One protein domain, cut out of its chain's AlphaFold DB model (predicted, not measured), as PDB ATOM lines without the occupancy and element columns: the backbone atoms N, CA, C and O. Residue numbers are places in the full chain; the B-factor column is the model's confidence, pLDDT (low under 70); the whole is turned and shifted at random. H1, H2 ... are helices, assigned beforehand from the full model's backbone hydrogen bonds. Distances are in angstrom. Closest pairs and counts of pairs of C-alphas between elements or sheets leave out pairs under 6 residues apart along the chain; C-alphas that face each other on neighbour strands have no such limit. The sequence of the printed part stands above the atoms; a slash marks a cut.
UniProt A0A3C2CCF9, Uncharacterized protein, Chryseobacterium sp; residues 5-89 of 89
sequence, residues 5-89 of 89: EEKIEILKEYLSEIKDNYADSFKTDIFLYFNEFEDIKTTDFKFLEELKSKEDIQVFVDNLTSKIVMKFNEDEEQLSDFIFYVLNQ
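Overview. This is residues 5 to 89 of the 89 residues of an uncharacterized protein of Chryseobacterium sp (UniProt A0A3C2CCF9). One long helix, H4, makes a long side of a small body, and three shorter helices, H1, H2 and H5, pack on it from one side, crossing it steeply rather than lining up with it. H1 packs on the first part of H4, while H2 and H5 pack farther along; a long link, residues 34 to 46, leads from H2 to the short H3, near H4. The printed part has 85 residues with five named helices, in the order H1, H2, H3, H4, H5, and no named strand: the class is all helix. It is compact, with a radius of gyration of the C-alphas of 12.3 A and spans of 36 by 28 by 22 A.

Along the chain. H4, residues 54 to 71, runs 25.6 A from C-alpha 54 at (98.399, 169.843, 198.778). H1 is residues 5 to 16, 16.3 A long, from C-alpha 5 at (106.797, 178.153, 195.256). H2 is residues 22 to 33, 17.5 A. H3 is residues 47 to 50, and H5 residues 79 to 87, ending at C-alpha 87 at (97.171, 171.389, 181.149).

Arrangement. H4 is the hub. With residues 54 to 61 alone it touches H1, at a steep tilt of 45 degrees, the same way; the closest C-alphas, Leu 11 and Ile 57, are 6.4 A apart. H2 and H4 touch about perpendicular, at 75 degrees, through residues 23 to 27 and 61 to 69 alone, closest at the C-alphas of Phe 26 and Thr 65, 6.2 A. H4 touches H5 with residues 64 to 68 alone, at a steep tilt of 50 degrees, opposite ways; the closest C-alphas, Leu 64 and Val 86, are 7.5 A apart. H1 touches H2 with residues 12 to 16 alone, closest at the C-alphas of Leu 15 and Lys 27, 5.1 A. H3 is close to but not clearly touching H4, with the C-alphas of Leu 48 and Ile 57 closest at 7.8 A. H1 and H5 are apart. In H1, H4 and H5 every O i to N i+4 pair is within hydrogen-bond range, in H2 7 of 8; H3 is too short for such a pair.

Size, cuts and confidence. The C-alphas farthest apart, those of Glu 6 and Asp 75, are 36.4 A apart. The printed part has no cut, and H2 to H3 is the long link. The mean pLDDT of the printed part is 89.9, and no printed residue is under 70.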
ATOM      1  N   GLU A   5     105.603 178.956 194.962       90.88
ATOM      2  CA  GLU A   5     106.797 178.153 195.256       90.88
ATOM      3  C   GLU A   5     106.437 176.899 196.065       90.88
ATOM      4  O   GLU A   5     106.863 175.803 195.720       90.88
ATOM      5  N   GLU A   6     105.561 177.027 197.067       93.62
ATOM      6  CA  GLU A   6     105.051 175.886 197.840       93.62
ATOM      7  C   GLU A   6     104.318 174.875 196.949       93.62
ATOM      8  O   GLU A   6     104.468 173.667 197.129       93.62
ATOM      9  N   LYS A   7     103.531 175.346 195.974       94.69
ATOM     10  CA  LYS A   7     102.832 174.462 195.029       94.69
ATOM     11  C   LYS A   7     103.808 173.714 194.124       94.69
ATOM     12  O   LYS A   7     103.600 172.528 193.882       94.69
ATOM     13  N   ILE A   8     104.853 174.390 193.644       94.06
ATOM     14  CA  ILE A   8     105.896 173.775 192.816       94.06
ATOM     15  C   ILE A   8     106.645 172.706 193.605       94.06
ATOM     16  O   ILE A   8     106.786 171.594 193.108       94.06
ATOM     17  N   GLU A   9     107.058 172.999 194.839       93.69
ATOM     18  CA  GLU A   9     107.750 172.018 195.681       93.69
ATOM     19  C   GLU A   9     106.872 170.793 195.958       93.69
ATOM     20  O   GLU A   9     107.322 169.664 195.789       93.69
ATOM     21  N   ILE A  10     105.586 170.981 196.273       94.75
ATOM     22  CA  ILE A  10     104.653 169.860 196.476       94.75
ATOM     23  C   ILE A  10     104.478 169.032 195.197       94.75
ATOM     24  O   ILE A  10     104.452 167.801 195.258       94.75
ATOM     25  N   LEU A  11     104.331 169.690 194.045       94.44
ATOM     26  CA  LEU A  11     104.195 169.017 192.754       94.44
ATOM     27  C   LEU A  11     105.453 168.199 192.434       94.44
ATOM     28  O   LEU A  11     105.349 167.032 192.061       94.44
ATOM     29  N   LYS A  12     106.628 168.799 192.634       94.44
ATOM     30  CA  LYS A  12     107.935 168.168 192.456       94.44
ATOM     31  C   LYS A  12     108.089 166.946 193.360       94.44
ATOM     32  O   LYS A  12     108.393 165.864 192.864       94.44
ATOM     33  N   GLU A  13     107.826 167.097 194.659       93.50
ATOM     34  CA  GLU A  13     107.871 166.004 195.635       93.50
ATOM     35  C   GLU A  13     106.961 164.850 195.203       93.50
ATOM     36  O   GLU A  13     107.402 163.703 195.146       93.50
ATOM     37  N   TYR A  14     105.713 165.148 194.836       93.12
ATOM     38  CA  TYR A  14     104.727 164.123 194.506       93.12
ATOM     39  C   TYR A  14     105.019 163.380 193.195       93.12
ATOM     40  O   TYR A  14     104.769 162.177 193.100       93.12
ATOM     41  N   LEU A  15     105.561 164.074 192.191       92.38
ATOM     42  CA  LEU A  15     106.013 163.459 190.940       92.38
ATOM     43  C   LEU A  15     107.294 162.634 191.129       92.38
ATOM     44  O   LEU A  15     107.468 161.629 190.449       92.38
ATOM     45  N   SER A  16     108.156 163.019 192.075       89.31
ATOM     46  CA  SER A  16     109.370 162.264 192.420       89.31
ATOM     47  C   SER A  16     109.115 161.040 193.315       89.31
ATOM     48  O   SER A  16     109.988 160.182 193.458       89.31
ATOM     49  N   GLU A  17     107.927 160.930 193.921       87.44
ATOM     50  CA  GLU A  17     107.540 159.800 194.771       87.44
ATOM     51  C   GLU A  17     107.148 158.584 193.913       87.44
ATOM     52  O   GLU A  17     105.970 158.321 193.656       87.44
ATOM     53  N   ILE A  18     108.158 157.829 193.475       80.06
ATOM     54  CA  ILE A  18     107.988 156.598 192.693       80.06
ATOM     55  C   ILE A  18     107.723 155.411 193.631       80.06
ATOM     56  O   ILE A  18     108.536 155.088 194.498       80.06
ATOM     57  N   LYS A  19     106.583 154.740 193.441       75.06
ATOM     58  CA  LYS A  19     106.135 153.529 194.158       75.06
ATOM     59  C   LYS A  19     106.223 152.264 193.292       75.06
ATOM     60  O   LYS A  19     105.655 151.240 193.667       75.06
ATOM     61  N   ASP A  20     106.946 152.341 192.174       70.19
ATOM     62  CA  ASP A  20     107.265 151.233 191.264       70.19
ATOM     63  C   ASP A  20     106.015 150.540 190.677       70.19
ATOM     64  O   ASP A  20     105.902 149.315 190.623       70.19
ATOM     65  N   ASN A  21     105.023 151.341 190.270       75.12
ATOM     66  CA  ASN A  21     103.827 150.874 189.563       75.12
ATOM     67  C   ASN A  21     103.675 151.545 188.180       75.12
ATOM     68  O   ASN A  21     104.344 152.528 187.877       75.12
ATOM     69  N   TYR A  22     102.771 151.028 187.337       73.69
ATOM     70  CA  TYR A  22     102.559 151.538 185.970       73.69
ATOM     71  C   TYR A  22     102.124 153.013 185.912       73.69
ATOM     72  O   TYR A  22     102.432 153.706 184.955       73.69
ATOM     73  N   ALA A  23     101.427 153.527 186.927       73.56
ATOM     74  CA  ALA A  23     101.072 154.945 186.970       73.56
ATOM     75  C   ALA A  23     102.306 155.827 187.252       73.56
ATOM     76  O   ALA A  23     102.390 156.954 186.770       73.56
ATOM     77  N   ASP A  24     103.295 155.307 187.980       78.38
ATOM     78  CA  ASP A  24     104.504 156.058 188.317       78.38
ATOM     79  C   ASP A  24     105.474 156.215 187.138       78.38
ATOM     80  O   ASP A  24     106.275 157.154 187.146       78.38
ATOM     81  N   SER A  25     105.390 155.370 186.096       83.19
ATOM     82  CA  SER A  25     106.162 155.613 184.868       83.19
ATOM     83  C   SER A  25     105.766 156.958 184.260       83.19
ATOM     84  O   SER A  25     106.629 157.791 184.004       83.19
ATOM     85  N   PHE A  26     104.462 157.247 184.204       90.75
ATOM     86  CA  PHE A  26     103.963 158.531 183.715       90.75
ATOM     87  C   PHE A  26     104.269 159.701 184.645       90.75
ATOM     88  O   PHE A  26     104.452 160.815 184.165       90.75
ATOM     89  N   LYS A  27     104.374 159.492 185.965       92.00
ATOM     90  CA  LYS A  27     104.861 160.554 186.864       92.00
ATOM     91  C   LYS A  27     106.282 160.977 186.510       92.00
ATOM     92  O   LYS A  27     106.564 162.172 186.490       92.00
ATOM     93  N   THR A  28     107.139 160.011 186.187       90.25
ATOM     94  CA  THR A  28     108.504 160.278 185.715       90.25
ATOM     95  C   THR A  28     108.473 161.056 184.401       90.25
ATOM     96  O   THR A  28     109.157 162.067 184.273       90.25
ATOM     97  N   ASP A  29     107.620 160.658 183.457       91.50
ATOM     98  CA  ASP A  29     107.479 161.365 182.181       91.50
ATOM     99  C   ASP A  29     106.963 162.805 182.358       91.50
ATOM    100  O   ASP A  29     107.459 163.731 181.719       91.50
ATOM    101  N   ILE A  30     106.007 163.029 183.268       93.25
ATOM    102  CA  ILE A  30     105.510 164.369 183.618       93.25
ATOM    103  C   ILE A  30     106.616 165.198 184.291       93.25
ATOM    104  O   ILE A  30     106.748 166.392 184.025       93.25
ATOM    105  N   PHE A  31     107.426 164.582 185.155       92.50
ATOM    106  CA  PHE A  31     108.567 165.240 185.791       92.50
ATOM    107  C   PHE A  31     109.579 165.736 184.748       92.50
ATOM    108  O   PHE A  31     110.022 166.885 184.807       92.50
ATOM    109  N   LEU A  32     109.876 164.900 183.749       90.12
ATOM    110  CA  LEU A  32     110.738 165.245 182.618       90.12
ATOM    111  C   LEU A  32     110.109 166.303 181.704       90.12
ATOM    112  O   LEU A  32     110.810 167.206 181.252       90.12
ATOM    113  N   TYR A  33     108.793 166.250 181.468       92.50
ATOM    114  CA  TYR A  33     108.068 167.272 180.702       92.50
ATOM    115  C   TYR A  33     108.267 168.677 181.288       92.50
ATOM    116  O   TYR A  33     108.427 169.646 180.548       92.50
ATOM    117  N   PHE A  34     108.323 168.794 182.617       91.75
ATOM    118  CA  PHE A  34     108.599 170.057 183.303       91.75
ATOM    119  C   PHE A  34     110.093 170.404 183.421       91.75
ATOM    120  O   PHE A  34     110.454 171.266 184.224       91.75
ATOM    121  N   ASN A  35     110.954 169.754 182.633       90.62
ATOM    122  CA  ASN A  35     112.410 169.881 182.697       90.62
ATOM    123  C   ASN A  35     112.942 169.723 184.133       90.62
ATOM    124  O   ASN A  35     113.713 170.552 184.610       90.62
ATOM    125  N   GLU A  36     112.419 168.738 184.874       90.00
ATOM    126  CA  GLU A  36     112.798 168.449 186.267       90.00
ATOM    127  C   GLU A  36     112.664 169.652 187.224       90.00
ATOM    128  O   GLU A  36     113.263 169.692 188.302       90.00
ATOM    129  N   PHE A  37     111.840 170.637 186.847       88.81
ATOM    130  CA  PHE A  37     111.691 171.914 187.541       88.81
ATOM    131  C   PHE A  37     112.985 172.751 187.601       88.81
ATOM    132  O   PHE A  37     113.121 173.601 188.481       88.81
ATOM    133  N   GLU A  38     113.929 172.572 186.669       86.62
ATOM    134  CA  GLU A  38     115.110 173.444 186.561       86.62
ATOM    135  C   GLU A  38     114.737 174.848 186.042       86.62
ATOM    136  O   GLU A  38     115.275 175.855 186.505       86.62
ATOM    137  N   ASP A  39     113.734 174.933 185.160       84.62
ATOM    138  CA  ASP A  39     113.341 176.156 184.445       84.62
ATOM    139  C   ASP A  39     111.952 176.696 184.847       84.62
ATOM    140  O   ASP A  39     111.139 177.115 184.017       84.62
ATOM    141  N   ILE A  40     111.663 176.750 186.153       81.81
ATOM    142  CA  ILE A  40     110.336 177.148 186.686       81.81
ATOM    143  C   ILE A  40     109.857 178.524 186.177       81.81
ATOM    144  O   ILE A  40     108.662 178.798 186.126       81.81
ATOM    145  N   LYS A  41     110.782 179.407 185.783       79.38
ATOM    146  CA  LYS A  41     110.474 180.771 185.322       79.38
ATOM    147  C   LYS A  41     109.948 180.849 183.890       79.38
ATOM    148  O   LYS A  41     109.333 181.855 183.546       79.38
ATOM    149  N   THR A  42     110.245 179.863 183.048       78.81
ATOM    150  CA  THR A  42     109.859 179.864 181.626       78.81
ATOM    151  C   THR A  42     108.721 178.902 181.325       78.81
ATOM    152  O   THR A  42     108.057 179.048 180.303       78.81
ATOM    153  N   THR A  43     108.489 177.940 182.212       83.00
ATOM    154  CA  THR A  43     107.415 176.959 182.098       83.00
ATOM    155  C   THR A  43     106.071 177.559 182.512       83.00
ATOM    156  O   THR A  43     105.965 178.242 183.532       83.00
ATOM    157  N   ASP A  44     105.025 177.295 181.724       83.56
ATOM    158  CA  ASP A  44     103.666 177.739 182.039       83.56
ATOM    159  C   ASP A  44     103.020 176.799 183.070       83.56
ATOM    160  O   ASP A  44     102.680 175.653 182.774       83.56
ATOM    161  N   PHE A  45     102.854 177.302 184.292       88.88
ATOM    162  CA  PHE A  45     102.206 176.608 185.404       88.88
ATOM    163  C   PHE A  45     100.844 177.221 185.768       88.88
ATOM    164  O   PHE A  45     100.422 177.123 186.919       88.88
ATOM    165  N   LYS A  46     100.131 177.853 184.822       89.12
ATOM    166  CA  LYS A  46      98.802 178.452 185.079       89.12
ATOM    167  C   LYS A  46      97.823 177.519 185.787       89.12
ATOM    168  O   LYS A  46      97.090 177.973 186.658       89.12
ATOM    169  N   PHE A  47      97.849 176.219 185.487       90.38
ATOM    170  CA  PHE A  47      96.989 175.239 186.161       90.38
ATOM    171  C   PHE A  47      97.176 175.228 187.692       90.38
ATOM    172  O   PHE A  47      96.237 174.927 188.425       90.38
ATOM    173  N   LEU A  48      98.361 175.600 188.204       91.44
ATOM    174  CA  LEU A  48      98.616 175.705 189.642       91.44
ATOM    175  C   LEU A  48      97.859 176.864 190.292       91.44
ATOM    176  O   LEU A  48      97.659 176.828 191.506       91.44
ATOM    177  N   GLU A  49      97.434 177.892 189.551       89.75
ATOM    178  CA  GLU A  49      96.700 179.033 190.114       89.75
ATOM    179  C   GLU A  49      95.374 178.596 190.755       89.75
ATOM    180  O   GLU A  49      95.007 179.105 191.819       89.75
ATOM    181  N   GLU A  50      94.713 177.592 190.177       89.19
ATOM    182  CA  GLU A  50      93.414 177.085 190.631       89.19
ATOM    183  C   GLU A  50      93.510 176.147 191.845       89.19
ATOM    184  O   GLU A  50      92.552 176.023 192.616       89.19
ATOM    185  N   LEU A  51      94.676 175.529 192.064       93.06
ATOM    186  CA  LEU A  51      94.918 174.568 193.143       93.06
ATOM    187  C   LEU A  51      95.197 175.301 194.460       93.06
ATOM    188  O   LEU A  51      96.021 176.214 194.513       93.06
ATOM    189  N   LYS A  52      94.522 174.937 195.554       92.12
ATOM    190  CA  LYS A  52      94.571 175.705 196.817       92.12
ATOM    191  C   LYS A  52      95.287 174.973 197.945       92.12
ATOM    192  O   LYS A  52      95.727 175.630 198.898       92.12
ATOM    193  N   SER A  53      95.390 173.655 197.837       94.50
ATOM    194  CA  SER A  53      95.897 172.743 198.860       94.50
ATOM    195  C   SER A  53      96.845 171.692 198.277       94.50
ATOM    196  O   SER A  53      96.960 171.544 197.060       94.50
ATOM    197  N   LYS A  54      97.535 170.963 199.161       94.06
ATOM    198  CA  LYS A  54      98.399 169.843 198.778       94.06
ATOM    199  C   LYS A  54      97.575 168.733 198.132       94.06
ATOM    200  O   LYS A  54      97.981 168.172 197.120       94.06
ATOM    201  N   GLU A  55      96.409 168.461 198.701       94.69
ATOM    202  CA  GLU A  55      95.464 167.464 198.218       94.69
ATOM    203  C   GLU A  55      94.988 167.791 196.797       94.69
ATOM    204  O   GLU A  55      94.934 166.891 195.965       94.69
ATOM    205  N   ASP A  56      94.731 169.067 196.481       95.31
ATOM    206  CA  ASP A  56      94.351 169.481 195.119       95.31
ATOM    207  C   ASP A  56      95.446 169.139 194.094       95.31
ATOM    208  O   ASP A  56      95.141 168.681 192.994       95.31
ATOM    209  N   ILE A  57      96.721 169.327 194.456       94.69
ATOM    210  CA  ILE A  57      97.872 169.010 193.594       94.69
ATOM    211  C   ILE A  57      97.995 167.501 193.387       94.69
ATOM    212  O   ILE A  57      98.185 167.049 192.259       94.69
ATOM    213  N   GLN A  58      97.844 166.713 194.450       93.62
ATOM    214  CA  GLN A  58      97.898 165.253 194.357       93.62
ATOM    215  C   GLN A  58      96.763 164.708 193.485       93.62
ATOM    216  O   GLN A  58      97.013 163.962 192.541       93.62
ATOM    217  N   VAL A  59      95.530 165.165 193.730       94.56
ATOM    218  CA  VAL A  59      94.352 164.802 192.931       94.56
ATOM    219  C   VAL A  59      94.533 165.213 191.470       94.56
ATOM    220  O   VAL A  59      94.152 164.469 190.568       94.56
ATOM    221  N   PHE A  60      95.127 166.378 191.210       94.94
ATOM    222  CA  PHE A  60      95.433 166.820 189.856       94.94
ATOM    223  C   PHE A  60      96.399 165.866 189.139       94.94
ATOM    224  O   PHE A  60      96.095 165.413 188.034       94.94
ATOM    225  N   VAL A  61      97.529 165.527 189.766       93.62
ATOM    226  CA  VAL A  61      98.531 164.614 189.191       93.62
ATOM    227  C   VAL A  61      97.955 163.214 188.973       93.62
ATOM    228  O   VAL A  61      98.186 162.617 187.920       93.62
ATOM    229  N   ASP A  62      97.165 162.703 189.917       92.62
ATOM    230  CA  ASP A  62      96.523 161.393 189.786       92.62
ATOM    231  C   ASP A  62      95.521 161.384 188.624       92.62
ATOM    232  O   ASP A  62      95.489 160.448 187.823       92.62
ATOM    233  N   ASN A  63      94.743 162.459 188.471       93.38
ATOM    234  CA  ASN A  63      93.817 162.618 187.352       93.38
ATOM    235  C   ASN A  63      94.545 162.752 186.010       93.38
ATOM    236  O   ASN A  63      94.086 162.189 185.015       93.38
ATOM    237  N   LEU A  64      95.659 163.488 185.957       93.94
ATOM    238  CA  LEU A  64      96.486 163.610 184.756       93.94
ATOM    239  C   LEU A  64      97.034 162.238 184.353       93.94
ATOM    240  O   LEU A  64      96.819 161.803 183.226       93.94
ATOM    241  N   THR A  65      97.633 161.519 185.299       93.06
ATOM    242  CA  THR A  65      98.137 160.156 185.095       93.06
ATOM    243  C   THR A  65      97.032 159.207 184.629       93.06
ATOM    244  O   THR A  65      97.205 158.471 183.662       93.06
ATOM    245  N   SER A  66      95.853 159.258 185.255       92.38
ATOM    246  CA  SER A  66      94.702 158.451 184.844       92.38
ATOM    247  C   SER A  66      94.242 158.779 183.420       92.38
ATOM    248  O   SER A  66      93.946 157.864 182.651       92.38
ATOM    249  N   LYS A  67      94.214 160.062 183.035       93.25
ATOM    250  CA  LYS A  67      93.892 160.474 181.661       93.25
ATOM    251  C   LYS A  67      94.920 159.953 180.664       93.25
ATOM    252  O   LYS A  67      94.498 159.495 179.609       93.25
ATOM    253  N   ILE A  68      96.212 160.000 180.996       93.44
ATOM    254  CA  ILE A  68      97.277 159.442 180.154       93.44
ATOM    255  C   ILE A  68      97.006 157.949 179.945       93.44
ATOM    256  O   ILE A  68      96.739 157.536 178.826       93.44
ATOM    257  N   VAL A  69      96.902 157.163 181.019       90.25
ATOM    258  CA  VAL A  69      96.630 155.712 180.945       90.25
ATOM    259  C   VAL A  69      95.393 155.374 180.097       90.25
ATOM    260  O   VAL A  69      95.367 154.358 179.411       90.25
ATOM    261  N   MET A  70      94.340 156.192 180.170       91.44
ATOM    262  CA  MET A  70      93.065 155.902 179.508       91.44
ATOM    263  C   MET A  70      92.955 156.414 178.071       91.44
ATOM    264  O   MET A  70      92.114 155.905 177.329       91.44
ATOM    265  N   LYS A  71      93.680 157.478 177.716       93.25
ATOM    266  CA  LYS A  71      93.441 158.229 176.475       93.25
ATOM    267  C   LYS A  71      94.685 158.463 175.635       93.25
ATOM    268  O   LYS A  71      94.518 158.694 174.445       93.25
ATOM    269  N   PHE A  72      95.875 158.447 176.229       93.31
ATOM    270  CA  PHE A  72      97.107 158.636 175.477       93.31
ATOM    271  C   PHE A  72      97.317 157.444 174.542       93.31
ATOM    272  O   PHE A  72      97.284 156.290 174.975       93.31
ATOM    273  N   ASN A  73      97.520 157.742 173.262       92.31
ATOM    274  CA  ASN A  73      97.845 156.762 172.241       92.31
ATOM    275  C   ASN A  73      99.187 157.135 171.603       92.31
ATOM    276  O   ASN A  73      99.271 158.096 170.839       92.31
ATOM    277  N   GLU A  74     100.225 156.359 171.911       90.50
ATOM    278  CA  GLU A  74     101.595 156.607 171.445       90.50
ATOM    279  C   GLU A  74     101.764 156.520 169.919       90.50
ATOM    280  O   GLU A  74     102.705 157.099 169.377       90.50
ATOM    281  N   ASP A  75     100.845 155.846 169.214       93.94
ATOM    282  CA  ASP A  75     100.839 155.776 167.748       93.94
ATOM    283  C   ASP A  75     100.250 157.043 167.093       93.94
ATOM    284  O   ASP A  75     100.470 157.285 165.903       93.94
ATOM    285  N   GLU A  76      99.479 157.844 167.839       93.06
ATOM    286  CA  GLU A  76      98.737 159.001 167.315       93.06
ATOM    287  C   GLU A  76      99.321 160.352 167.752       93.06
ATOM    288  O   GLU A  76      99.258 161.313 166.981       93.06
ATOM    289  N   GLU A  77      99.898 160.448 168.953       94.62
ATOM    290  CA  GLU A  77     100.419 161.706 169.500       94.62
ATOM    291  C   GLU A  77     101.651 161.514 170.399       94.62
ATOM    292  O   GLU A  77     101.921 160.427 170.908       94.62
ATOM    293  N   GLN A  78     102.412 162.593 170.617       94.12
ATOM    294  CA  GLN A  78     103.485 162.592 171.613       94.12
ATOM    295  C   GLN A  78     102.919 162.851 173.009       94.12
ATOM    296  O   GLN A  78     102.029 163.680 173.192       94.12
ATOM    297  N   LEU A  79     103.493 162.205 174.027       93.12
ATOM    298  CA  LEU A  79     103.051 162.384 175.411       93.12
ATOM    299  C   LEU A  79     103.159 163.846 175.873       93.12
ATOM    300  O   LEU A  79     102.292 164.331 176.595       93.12
ATOM    301  N   SER A  80     104.189 164.569 175.425       92.88
ATOM    302  CA  SER A  80     104.342 166.000 175.700       92.88
ATOM    303  C   SER A  80     103.185 166.829 175.146       92.88
ATOM    304  O   SER A  80     102.719 167.740 175.828       92.88
ATOM    305  N   ASP A  81     102.695 166.499 173.950       93.94
ATOM    306  CA  ASP A  81     101.565 167.190 173.324       93.94
ATOM    307  C   ASP A  81     100.267 166.889 174.081       93.94
ATOM    308  O   ASP A  81      99.492 167.804 174.374       93.94
ATOM    309  N   PHE A  82     100.071 165.630 174.488       95.00
ATOM    310  CA  PHE A  82      98.936 165.224 175.314       95.00
ATOM    311  C   PHE A  82      98.923 165.953 176.663       95.00
ATOM    312  O   PHE A  82      97.899 166.514 177.065       95.00
ATOM    313  N   ILE A  83     100.062 165.974 177.370       93.94
ATOM    314  CA  ILE A  83     100.205 166.688 178.644       93.94
ATOM    315  C   ILE A  83      99.907 168.170 178.420       93.94
ATOM    316  O   ILE A  83      99.041 168.715 179.103       93.94
ATOM    317  N   PHE A  84     100.542 168.806 177.429       93.12
ATOM    318  CA  PHE A  84     100.297 170.208 177.097       93.12
ATOM    319  C   PHE A  84      98.805 170.490 176.874       93.12
ATOM    320  O   PHE A  84      98.268 171.436 177.450       93.12
ATOM    321  N   TYR A  85      98.117 169.653 176.099       92.81
ATOM    322  CA  TYR A  85      96.687 169.792 175.846       92.81
ATOM    323  C   TYR A  85      95.860 169.699 177.132       92.81
ATOM    324  O   TYR A  85      95.008 170.551 177.364       92.81
ATOM    325  N   VAL A  86      96.123 168.711 177.997       92.00
ATOM    326  CA  VAL A  86      95.386 168.535 179.262       92.00
ATOM    327  C   VAL A  86      95.621 169.689 180.239       92.00
ATOM    328  O   VAL A  86      94.689 170.055 180.953       92.00
ATOM    329  N   LEU A  87      96.831 170.255 180.279       91.25
ATOM    330  CA  LEU A  87      97.171 171.389 181.149       91.25
ATOM    331  C   LEU A  87      96.519 172.712 180.711       91.25
ATOM    332  O   LEU A  87      96.418 173.624 181.527       91.25
ATOM    333  N   ASN A  88      96.116 172.827 179.441       87.62
ATOM    334  CA  ASN A  88      95.619 174.066 178.832       87.62
ATOM    335  C   ASN A  88      94.132 174.007 178.419       87.62
ATOM    336  O   ASN A  88      93.691 174.853 177.637       87.62
ATOM    337  N   GLN A  89      93.371 173.018 178.901       78.75
ATOM    338  CA  GLN A  89      91.906 172.983 178.753       78.75
ATOM    339  C   GLN A  89      91.201 173.835 179.798       78.75
ATOM    340  O   GLN A  89      90.207 174.491 179.415       78.75
TER     341      GLN A  89